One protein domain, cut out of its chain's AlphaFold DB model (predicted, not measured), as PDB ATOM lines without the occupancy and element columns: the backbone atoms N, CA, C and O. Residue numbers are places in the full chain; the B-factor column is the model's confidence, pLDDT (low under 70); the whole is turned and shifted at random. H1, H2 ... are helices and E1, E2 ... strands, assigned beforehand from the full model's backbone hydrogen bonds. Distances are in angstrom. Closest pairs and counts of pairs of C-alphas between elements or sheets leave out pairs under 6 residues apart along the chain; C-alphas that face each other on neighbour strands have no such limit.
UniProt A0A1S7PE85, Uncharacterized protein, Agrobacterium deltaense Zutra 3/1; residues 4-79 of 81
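This is residues 4 to 79 of the 81 residues of an uncharacterized protein of Agrobacterium deltaense Zutra 3/1 (UniProt A0A1S7PE85). A small body, in which a three-stranded sheet has H2 packed over one face and H3 beside H2, bears a long helical arm, H1, whose residues 4 to 18 stick out free. With the arm the C-alphas span 46 by 26 by 21 A; the body without those residues spans 28 by 21 by 15 A. The printed part has 76 residues, with named elements in the order H1 H2 E1 E2 E3 H3, a mixed class; the sheet E1 - E2 - E3 is a meander, each strand the antiparallel neighbour of the one before. The whole is only just loose, close to compact, with a radius of gyration of the C-alphas of 14.0 A.

Start at H1, residues 4 to 23: its residues 20 to 23 alone touch H3, residues 68 to 77, only at their ends, about perpendicular at 89 degrees, and C-alphas 20 and 69 are closest at 6.8 A. H1 and H2, residues 26 to 37, meet only through their link. H2 is on the sheet in two layers, helix on one face, at a height of 9.6 A, over E1, residues 42 to 45, and along it at 7 degrees on the local plane; their closest C-alphas, 33 and 43, are 6.1 A apart. E1 forms a hairpin with E2, residues 54 to 57, where N 44 and O 55 are within hydrogen-bond range at 2.8 A. E2 forms another with E3, residues 62 to 66, where N 56 and O 63 are 3.0 A apart. H3 only grazes the sheet with residues 68 to 71, but touches H2 at a steep tilt of 39 degrees, the same way, closest at C-alphas 32 and 72, 6.5 A. In H1, H2 and H3 every O i to N i+4 pair is within hydrogen-bond range.

Find C-alpha 4 at (22.819, 124.750, 143.618); from there H1 runs 28.7 A to C-alpha 23. H2 measures 16.3 A, E1 10.2 A, E2 9.9 A and E3 10.1 A. H3 runs 14.1 A to C-alpha 77 at (51.443, 109.037, 152.039).

The farthest C-alphas, of Glu 4 and Asp 40, are 45.9 A apart. The printed part has no cut and no long link. Look for low confidence, pLDDT under 70, at residues 4 to 23 and 49.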
ATOM      1  N   GLU A   4      21.496 124.273 144.027       63.19
ATOM      2  CA  GLU A   4      22.819 124.750 143.618       63.19
ATOM      3  C   GLU A   4      23.955 123.877 144.163       63.19
ATOM      4  O   GLU A   4      24.899 123.577 143.428       63.19
ATOM      5  N   GLU A   5      23.828 123.355 145.385       56.06
ATOM      6  CA  GLU A   5      24.825 122.449 145.965       56.06
ATOM      7  C   GLU A   5      24.900 121.133 145.180       56.06
ATOM      8  O   GLU A   5      25.989 120.664 144.849       56.06
ATOM      9  N   LEU A   6      23.755 120.568 144.776       61.47
ATOM     10  CA  LEU A   6      23.714 119.340 143.968       61.47
ATOM     11  C   LEU A   6      24.420 119.499 142.611       61.47
ATOM     12  O   LEU A   6      25.065 118.561 142.138       61.47
ATOM     13  N   ARG A   7      24.345 120.683 141.988       61.72
ATOM     14  CA  ARG A   7      25.063 120.968 140.734       61.72
ATOM     15  C   ARG A   7      26.568 121.090 140.954       61.72
ATOM     16  O   ARG A   7      27.327 120.529 140.166       61.72
ATOM     17  N   ALA A   8      27.004 121.755 142.023       64.19
ATOM     18  CA  ALA A   8      28.423 121.860 142.366       64.19
ATOM     19  C   ALA A   8      29.043 120.481 142.667       64.19
ATOM     20  O   ALA A   8      30.130 120.169 142.172       64.19
ATOM     21  N   PHE A   9      28.322 119.616 143.388       59.59
ATOM     22  CA  PHE A   9      28.728 118.226 143.617       59.59
ATOM     23  C   PHE A   9      28.827 117.425 142.314       59.59
ATOM     24  O   PHE A   9      29.807 116.707 142.117       59.59
ATOM     25  N   ALA A  10      27.866 117.577 141.398       63.59
ATOM     26  CA  ALA A  10      27.878 116.871 140.116       63.59
ATOM     27  C   ALA A  10      29.039 117.312 139.206       63.59
ATOM     28  O   ALA A  10      29.686 116.475 138.579       63.59
ATOM     29  N   ILE A  11      29.340 118.614 139.160       63.31
ATOM     30  CA  ILE A  11      30.467 119.160 138.388       63.31
ATOM     31  C   ILE A  11      31.798 118.674 138.973       63.31
ATOM     32  O   ILE A  11      32.662 118.210 138.229       63.31
ATOM     33  N   LYS A  12      31.945 118.699 140.303       61.69
ATOM     34  CA  LYS A  12      33.150 118.212 140.988       61.69
ATOM     35  C   LYS A  12      33.352 116.708 140.787       61.69
ATOM     36  O   LYS A  12      34.463 116.274 140.499       61.69
ATOM     37  N   ALA A  13      32.280 115.919 140.856       61.41
ATOM     38  CA  ALA A  13      32.326 114.485 140.582       61.41
ATOM     39  C   ALA A  13      32.730 114.184 139.128       61.41
ATOM     40  O   ALA A  13      33.521 113.275 138.886       61.41
ATOM     41  N   LYS A  14      32.234 114.970 138.163       60.75
ATOM     42  CA  LYS A  14      32.593 114.830 136.746       60.75
ATOM     43  C   LYS A  14      34.060 115.184 136.487       60.75
ATOM     44  O   LYS A  14      34.749 114.419 135.822       60.75
ATOM     45  N   SER A  15      34.550 116.273 137.079       60.94
ATOM     46  CA  SER A  15      35.959 116.670 136.977       60.94
ATOM     47  C   SER A  15      36.896 115.645 137.621       60.94
ATOM     48  O   SER A  15      37.963 115.378 137.076       60.94
ATOM     49  N   ASN A  16      36.492 115.038 138.741       61.16
ATOM     50  CA  ASN A  16      37.249 113.950 139.354       61.16
ATOM     51  C   ASN A  16      37.305 112.737 138.420       61.16
ATOM     52  O   ASN A  16      38.396 112.248 138.166       61.16
ATOM     53  N   LEU A  17      36.173 112.322 137.838       61.59
ATOM     54  CA  LEU A  17      36.100 111.229 136.856       61.59
ATOM     55  C   LEU A  17      36.977 111.464 135.617       61.59
ATOM     56  O   LEU A  17      37.590 110.527 135.104       61.59
ATOM     57  N   GLU A  18      37.032 112.697 135.116       61.06
ATOM     58  CA  GLU A  18      37.911 113.064 134.002       61.06
ATOM     59  C   GLU A  18      39.387 113.034 134.409       61.06
ATOM     60  O   GLU A  18      40.209 112.532 133.643       61.06
ATOM     61  N   ALA A  19      39.716 113.466 135.629       61.75
ATOM     62  CA  ALA A  19      41.060 113.334 136.176       61.75
ATOM     63  C   ALA A  19      41.467 111.859 136.331       61.75
ATOM     64  O   ALA A  19      42.562 111.506 135.905       61.75
ATOM     65  N   GLU A  20      40.595 110.971 136.835       62.47
ATOM     66  CA  GLU A  20      40.920 109.535 136.944       62.47
ATOM     67  C   GLU A  20      41.171 108.911 135.566       62.47
ATOM     68  O   GLU A  20      42.087 108.107 135.399       62.47
ATOM     69  N   ARG A  21      40.380 109.302 134.557       62.75
ATOM     70  CA  ARG A  21      40.548 108.831 133.174       62.75
ATOM     71  C   ARG A  21      41.826 109.350 132.528       62.75
ATOM     72  O   ARG A  21      42.489 108.584 131.838       62.75
ATOM     73  N   ALA A  22      42.170 110.619 132.740       64.56
ATOM     74  CA  ALA A  22      43.417 111.200 132.243       64.56
ATOM     75  C   ALA A  22      44.650 110.606 132.944       64.56
ATOM     76  O   ALA A  22      45.732 110.576 132.364       64.56
ATOM     77  N   PHE A  23      44.488 110.111 134.173       68.75
ATOM     78  CA  PHE A  23      45.553 109.487 134.952       68.75
ATOM     79  C   PHE A  23      45.772 108.002 134.611       68.75
ATOM     80  O   PHE A  23      46.867 107.495 134.860       68.75
ATOM     81  N   ASP A  24      44.783 107.319 134.007       71.00
ATOM     82  CA  ASP A  24      44.863 105.921 133.531       71.00
ATOM     83  C   ASP A  24      45.667 105.771 132.233       71.00
ATOM     84  O   ASP A  24      45.204 105.221 131.231       71.00
ATOM     85  N   THR A  25      46.906 106.262 132.259       80.31
ATOM     86  CA  THR A  25      47.896 106.040 131.205       80.31
ATOM     87  C   THR A  25      48.827 104.879 131.575       80.31
ATOM     88  O   THR A  25      49.163 104.694 132.750       80.31
ATOM     89  N   PRO A  26      49.303 104.089 130.590       79.50
ATOM     90  CA  PRO A  26      50.274 103.021 130.839       79.50
ATOM     91  C   PRO A  26      51.575 103.512 131.491       79.50
ATOM     92  O   PRO A  26      52.202 102.776 132.250       79.50
ATOM     93  N   GLU A  27      51.981 104.752 131.207       83.94
ATOM     94  CA  GLU A  27      53.182 105.375 131.773       83.94
ATOM     95  C   GLU A  27      53.023 105.669 133.267       83.94
ATOM     96  O   GLU A  27      53.895 105.299 134.056       83.94
ATOM     97  N   ASN A  28      51.894 106.263 133.675       82.44
ATOM     98  CA  ASN A  28      51.596 106.505 135.087       82.44
ATOM     99  C   ASN A  28      51.415 105.193 135.849       82.44
ATOM    100  O   ASN A  28      51.953 105.051 136.946       82.44
ATOM    101  N   GLU A  29      50.711 104.220 135.258       83.81
ATOM    102  CA  GLU A  29      50.582 102.870 135.819       83.81
ATOM    103  C   GLU A  29      51.963 102.285 136.127       83.81
ATOM    104  O   GLU A  29      52.222 101.876 137.258       83.81
ATOM    105  N   ARG A  30      52.868 102.289 135.145       85.31
ATOM    106  CA  ARG A  30      54.212 101.735 135.315       85.31
ATOM    107  C   ARG A  30      55.010 102.493 136.373       85.31
ATOM    108  O   ARG A  30      55.556 101.859 137.270       85.31
ATOM    109  N   ARG A  31      55.013 103.828 136.321       87.12
ATOM    110  CA  ARG A  31      55.715 104.679 137.296       87.12
ATOM    111  C   ARG A  31      55.271 104.389 138.731       87.12
ATOM    112  O   ARG A  31      56.114 104.268 139.612       87.12
ATOM    113  N   LEU A  32      53.966 104.282 138.975       85.94
ATOM    114  CA  LEU A  32      53.424 104.017 140.310       85.94
ATOM    115  C   LEU A  32      53.752 102.612 140.806       85.94
ATOM    116  O   LEU A  32      54.097 102.440 141.973       85.94
ATOM    117  N   ILE A  33      53.654 101.609 139.932       87.00
ATOM    118  CA  ILE A  33      54.009 100.229 140.275       87.00
ATOM    119  C   ILE A  33      55.496 100.141 140.632       87.00
ATOM    120  O   ILE A  33      55.829  99.535 141.648       87.00
ATOM    121  N   ASP A  34      56.365 100.785 139.851       87.94
ATOM    122  CA  ASP A  34      57.807 100.808 140.106       87.94
ATOM    123  C   ASP A  34      58.127 101.518 141.433       87.94
ATOM    124  O   ASP A  34      58.895 100.994 142.240       87.94
ATOM    125  N   LEU A  35      57.489 102.661 141.716       88.00
ATOM    126  CA  LEU A  35      57.648 103.373 142.991       88.00
ATOM    127  C   LEU A  35      57.208 102.522 144.185       88.00
ATOM    128  O   LEU A  35      57.940 102.419 145.169       88.00
ATOM    129  N   LEU A  36      56.045 101.878 144.107       86.69
ATOM    130  CA  LEU A  36      55.544 101.018 145.180       86.69
ATOM    131  C   LEU A  36      56.423  99.776 145.378       86.69
ATOM    132  O   LEU A  36      56.675  99.381 146.518       86.69
ATOM    133  N   ALA A  37      56.978  99.218 144.300       87.50
ATOM    134  CA  ALA A  37      57.909  98.100 144.381       87.50
ATOM    135  C   ALA A  37      59.177  98.443 145.187       87.50
ATOM    136  O   ALA A  37      59.694  97.574 145.886       87.50
ATOM    137  N   THR A  38      59.636  99.706 145.189       87.06
ATOM    138  CA  THR A  38      60.777 100.137 146.030       87.06
ATOM    139  C   THR A  38      60.525 100.006 147.536       87.06
ATOM    140  O   THR A  38      61.471  99.992 148.322       87.06
ATOM    141  N   ARG A  39      59.257  99.902 147.955       83.25
ATOM    142  CA  ARG A  39      58.830  99.743 149.354       83.25
ATOM    143  C   ARG A  39      58.287  98.346 149.657       83.25
ATOM    144  O   ARG A  39      57.533  98.191 150.613       83.25
ATOM    145  N   ASP A  40      58.655  97.349 148.851       84.44
ATOM    146  CA  ASP A  40      58.184  95.960 148.977       84.44
ATOM    147  C   ASP A  40      56.655  95.818 148.799       84.44
ATOM    148  O   ASP A  40      56.028  94.862 149.250       84.44
ATOM    149  N   ILE A  41      56.018  96.784 148.126       87.75
ATOM    150  CA  ILE A  41      54.580  96.759 147.852       87.75
ATOM    151  C   ILE A  41      54.351  96.168 146.463       87.75
ATOM    152  O   ILE A  41      54.748  96.728 145.441       87.75
ATOM    153  N   LYS A  42      53.650  95.035 146.411       89.56
ATOM    154  CA  LYS A  42      53.334  94.336 145.166       89.56
ATOM    155  C   LYS A  42      51.984  94.780 144.622       89.56
ATOM    156  O   LYS A  42      50.944  94.522 145.226       89.56
ATOM    157  N   VAL A  43      51.988  95.360 143.427       89.44
ATOM    158  CA  VAL A  43      50.769  95.730 142.699       89.44
ATOM    159  C   VAL A  43      50.500  94.720 141.584       89.44
ATOM    160  O   VAL A  43      51.366  94.427 140.769       89.44
ATOM    161  N   THR A  44      49.288  94.167 141.535       87.94
ATOM    162  CA  THR A  44      48.854  93.218 140.499       87.94
ATOM    163  C   THR A  44      47.630  93.752 139.763       87.94
ATOM    164  O   THR A  44      46.615  94.078 140.378       87.94
ATOM    165  N   LYS A  45      47.692  93.797 138.430       86.38
ATOM    166  CA  LYS A  45      46.582  94.222 137.568       86.38
ATOM    167  C   LYS A  45      45.637  93.054 137.282       86.38
ATOM    168  O   LYS A  45      46.045  92.027 136.741       86.38
ATOM    169  N   ARG A  46      44.354  93.198 137.614       82.69
ATOM    170  CA  ARG A  46      43.308  92.218 137.282       82.69
ATOM    171  C   ARG A  46      42.783  92.450 135.865       82.69
ATOM    172  O   ARG A  46      42.714  93.577 135.391       82.69
ATOM    173  N   ARG A  47      42.303  91.384 135.212       77.31
ATOM    174  CA  ARG A  47      41.714  91.420 133.852       77.31
ATOM    175  C   ARG A  47      40.388  92.201 133.730       77.31
ATOM    176  O   ARG A  47      39.755  92.166 132.679       77.31
ATOM    177  N   LYS A  48      39.928  92.890 134.780       73.31
ATOM    178  CA  LYS A  48      38.680  93.665 134.741       73.31
ATOM    179  C   LYS A  48      38.893  94.969 133.959       73.31
ATOM    180  O   LYS A  48      39.850  95.690 134.220       73.31
ATOM    181  N   LYS A  49      37.962  95.319 133.062       68.19
ATOM    182  CA  LYS A  49      37.906  96.625 132.365       68.19
ATOM    183  C   LYS A  49      37.375  97.761 133.264       68.19
ATOM    184  O   LYS A  49      36.690  98.656 132.788       68.19
ATOM    185  N   ALA A  50      37.635  97.693 134.565       72.81
ATOM    186  CA  ALA A  50      37.239  98.724 135.517       72.81
ATOM    187  C   ALA A  50      38.477  99.543 135.924       72.81
ATOM    188  O   ALA A  50      39.566  98.969 135.960       72.81
ATOM    189  N   PRO A  51      38.334 100.835 136.258       70.62
ATOM    190  CA  PRO A  51      39.438 101.640 136.791       70.62
ATOM    191  C   PRO A  51      39.990 101.059 138.108       70.62
ATOM    192  O   PRO A  51      41.199 101.043 138.328       70.62
ATOM    193  N   ASN A  52      39.131 100.432 138.920       77.94
ATOM    194  CA  ASN A  52      39.510  99.784 140.182       77.94
ATOM    195  C   ASN A  52      39.947  98.326 139.949       77.94
ATOM    196  O   ASN A  52      39.329  97.373 140.438       77.94
ATOM    197  N   ARG A  53      40.958  98.130 139.098       83.00
ATOM    198  CA  ARG A  53      41.452  96.803 138.676       83.00
ATOM    199  C   ARG A  53      42.736  96.370 139.373       83.00
ATOM    200  O   ARG A  53      43.232  95.291 139.053       83.00
ATOM    201  N   TYR A  54      43.274  97.158 140.294       87.56
ATOM    202  CA  TYR A  54      44.537  96.843 140.949       87.56
ATOM    203  C   TYR A  54      44.303  96.145 142.280       87.56
ATOM    204  O   TYR A  54      43.330  96.393 142.996       87.56
ATOM    205  N   ALA A  55      45.212  95.229 142.571       87.06
ATOM    206  CA  ALA A  55      45.364  94.581 143.851       87.06
ATOM    207  C   ALA A  55      46.711  94.981 144.428       87.06
ATOM    208  O   ALA A  55      47.731  94.780 143.767       87.06
ATOM    209  N   VAL A  56      46.712  95.524 145.637       88.25
ATOM    210  CA  VAL A  56      47.930  95.974 146.310       88.25
ATOM    211  C   VAL A  56      48.180  95.073 147.501       88.25
ATOM    212  O   VAL A  56      47.312  94.893 148.351       88.25
ATOM    213  N   VAL A  57      49.364  94.486 147.557       88.19
ATOM    214  CA  VAL A  57      49.830  93.705 148.696       88.19
ATOM    215  C   VAL A  57      50.981  94.474 149.316       88.19
ATOM    216  O   VAL A  57      52.010  94.671 148.681       88.19
ATOM    217  N   THR A  58      50.771  94.940 150.537       85.25
ATOM    218  CA  THR A  58      51.799  95.554 151.378       85.25
ATOM    219  C   THR A  58      52.302  94.515 152.389       85.25
ATOM    220  O   THR A  58      51.620  93.507 152.600       85.25
ATOM    221  N   PRO A  59      53.432  94.756 153.075       81.75
ATOM    222  CA  PRO A  59      53.936  93.836 154.099       81.75
ATOM    223  C   PRO A  59      52.957  93.574 155.254       81.75
ATOM    224  O   PRO A  59      53.022  92.533 155.900       81.75
ATOM    225  N   THR A  60      52.044  94.511 155.523       83.69
ATOM    226  CA  THR A  60      51.133  94.464 156.678       83.69
ATOM    227  C   THR A  60      49.671  94.236 156.302       83.69
ATOM    228  O   THR A  60      48.866  93.878 157.159       83.69
ATOM    229  N   SER A  61      49.293  94.459 155.043       85.25
ATOM    230  CA  SER A  61      47.892  94.422 154.617       85.25
ATOM    231  C   SER A  61      47.728  94.215 153.112       85.25
ATOM    232  O   SER A  61      48.628  94.484 152.313       85.25
ATOM    233  N   ARG A  62      46.539  93.768 152.706       86.31
ATOM    234  CA  ARG A  62      46.136  93.636 151.303       86.31
ATOM    235  C   ARG A  62      44.959  94.562 151.020       86.31
ATOM    236  O   ARG A  62      43.958  94.498 151.724       86.31
ATOM    237  N   ILE A  63      45.072  95.377 149.974       82.50
ATOM    238  CA  ILE A  63      44.059  96.349 149.560       82.50
ATOM    239  C   ILE A  63      43.488  95.923 148.204       82.50
ATOM    240  O   ILE A  63      44.200  95.867 147.195       82.50
ATOM    241  N   GLU A  64      42.193  95.598 148.193       80.44
ATOM    242  CA  GLU A  64      41.412  95.266 147.000       80.44
ATOM    243  C   GLU A  64      39.944  95.701 147.190       80.44
ATOM    244  O   GLU A  64      39.347  95.325 148.200       80.44
ATOM    245  N   PRO A  65      39.310  96.401 146.227       80.81
ATOM    246  CA  PRO A  65      39.848  96.880 144.948       80.81
ATOM    247  C   PRO A  65      40.540  98.255 145.062       80.81
ATOM    248  O   PRO A  65      40.085  99.100 145.821       80.81
ATOM    249  N   ALA A  66      41.593  98.493 144.268       83.88
ATOM    250  CA  ALA A  66      42.303  99.778 144.197       83.88
ATOM    251  C   ALA A  66      42.345 100.337 142.760       83.88
ATOM    252  O   ALA A  66      42.367  99.571 141.785       83.88
ATOM    253  N   SER A  67      42.364 101.664 142.636       85.62
ATOM    254  CA  SER A  67      42.579 102.438 141.404       85.62
ATOM    255  C   SER A  67      44.012 102.979 141.321       85.62
ATOM    256  O   SER A  67      44.750 102.945 142.305       85.62
ATOM    257  N   LEU A  68      44.423 103.523 140.169       82.75
ATOM    258  CA  LEU A  68      45.719 104.213 140.063       82.75
ATOM    259  C   LEU A  68      45.806 105.465 140.944       82.75
ATOM    260  O   LEU A  68      46.895 105.809 141.397       82.75
ATOM    261  N   LEU A  69      44.682 106.134 141.212       82.31
ATOM    262  CA  LEU A  69      44.661 107.271 142.129       82.31
ATOM    263  C   LEU A  69      44.917 106.829 143.566       82.31
ATOM    264  O   LEU A  69      45.681 107.490 144.262       82.31
ATOM    265  N   ASP A  70      44.376 105.679 143.975       82.81
ATOM    266  CA  ASP A  70      44.677 105.097 145.287       82.81
ATOM    267  C   ASP A  70      46.165 104.735 145.401       82.81
ATOM    268  O   ASP A  70      46.786 104.990 146.430       82.81
ATOM    269  N   LEU A  71      46.771 104.194 144.333       84.25
ATOM    270  CA  LEU A  71      48.218 103.937 144.298       84.25
ATOM    271  C   LEU A  71      49.029 105.229 144.435       84.25
ATOM    272  O   LEU A  71      50.044 105.245 145.129       84.25
ATOM    273  N   ASN A  72      48.597 106.306 143.779       85.44
ATOM    274  CA  ASN A  72      49.256 107.604 143.860       85.44
ATOM    275  C   ASN A  72      49.125 108.224 145.257       85.44
ATOM    276  O   ASN A  72      50.113 108.695 145.810       85.44
ATOM    277  N   ASP A  73      47.939 108.164 145.862       85.62
ATOM    278  CA  ASP A  73      47.710 108.606 147.240       85.62
ATOM    279  C   ASP A  73      48.563 107.800 148.234       85.62
ATOM    280  O   ASP A  73      49.177 108.370 149.136       85.62
ATOM    281  N   MET A  74      48.704 106.486 148.018       83.38
ATOM    282  CA  MET A  74      49.650 105.657 148.770       83.38
ATOM    283  C   MET A  74      51.096 106.117 148.575       83.38
ATOM    284  O   MET A  74      51.831 106.210 149.554       83.38
ATOM    285  N   CYS A  75      51.513 106.432 147.348       84.56
ATOM    286  CA  CYS A  75      52.856 106.951 147.091       84.56
ATOM    287  C   CYS A  75      53.107 108.268 147.837       84.56
ATOM    288  O   CYS A  75      54.140 108.396 148.491       84.56
ATOM    289  N   ILE A  76      52.150 109.200 147.812       84.88
ATOM    290  CA  ILE A  76      52.228 110.481 148.532       84.88
ATOM    291  C   ILE A  76      52.307 110.241 150.046       84.88
ATOM    292  O   ILE A  76      53.196 110.765 150.715       84.88
ATOM    293  N   LYS A  77      51.437 109.389 150.604       84.56
ATOM    294  CA  LYS A  77      51.443 109.037 152.039       84.56
ATOM    295  C   LYS A  77      52.746 108.381 152.491       84.56
ATOM    296  O   LYS A  77      53.141 108.535 153.643       84.56
ATOM    297  N   LEU A  78      53.408 107.649 151.597       82.31
ATOM    298  CA  LEU A  78      54.704 107.013 151.845       82.31
ATOM    299  C   LEU A  78      55.899 107.949 151.576       82.31
ATOM    300  O   LEU A  78      57.043 107.542 151.813       82.31
ATOM    301  N   GLY A  79      55.651 109.174 151.097       82.06
ATOM    302  CA  GLY A  79      56.673 110.165 150.750       82.06
ATOM    303  C   GLY A  79      57.503 109.788 149.520       82.06
ATOM    304  O   GLY A  79      58.693 110.082 149.473       82.06
TER     305      GLY A  79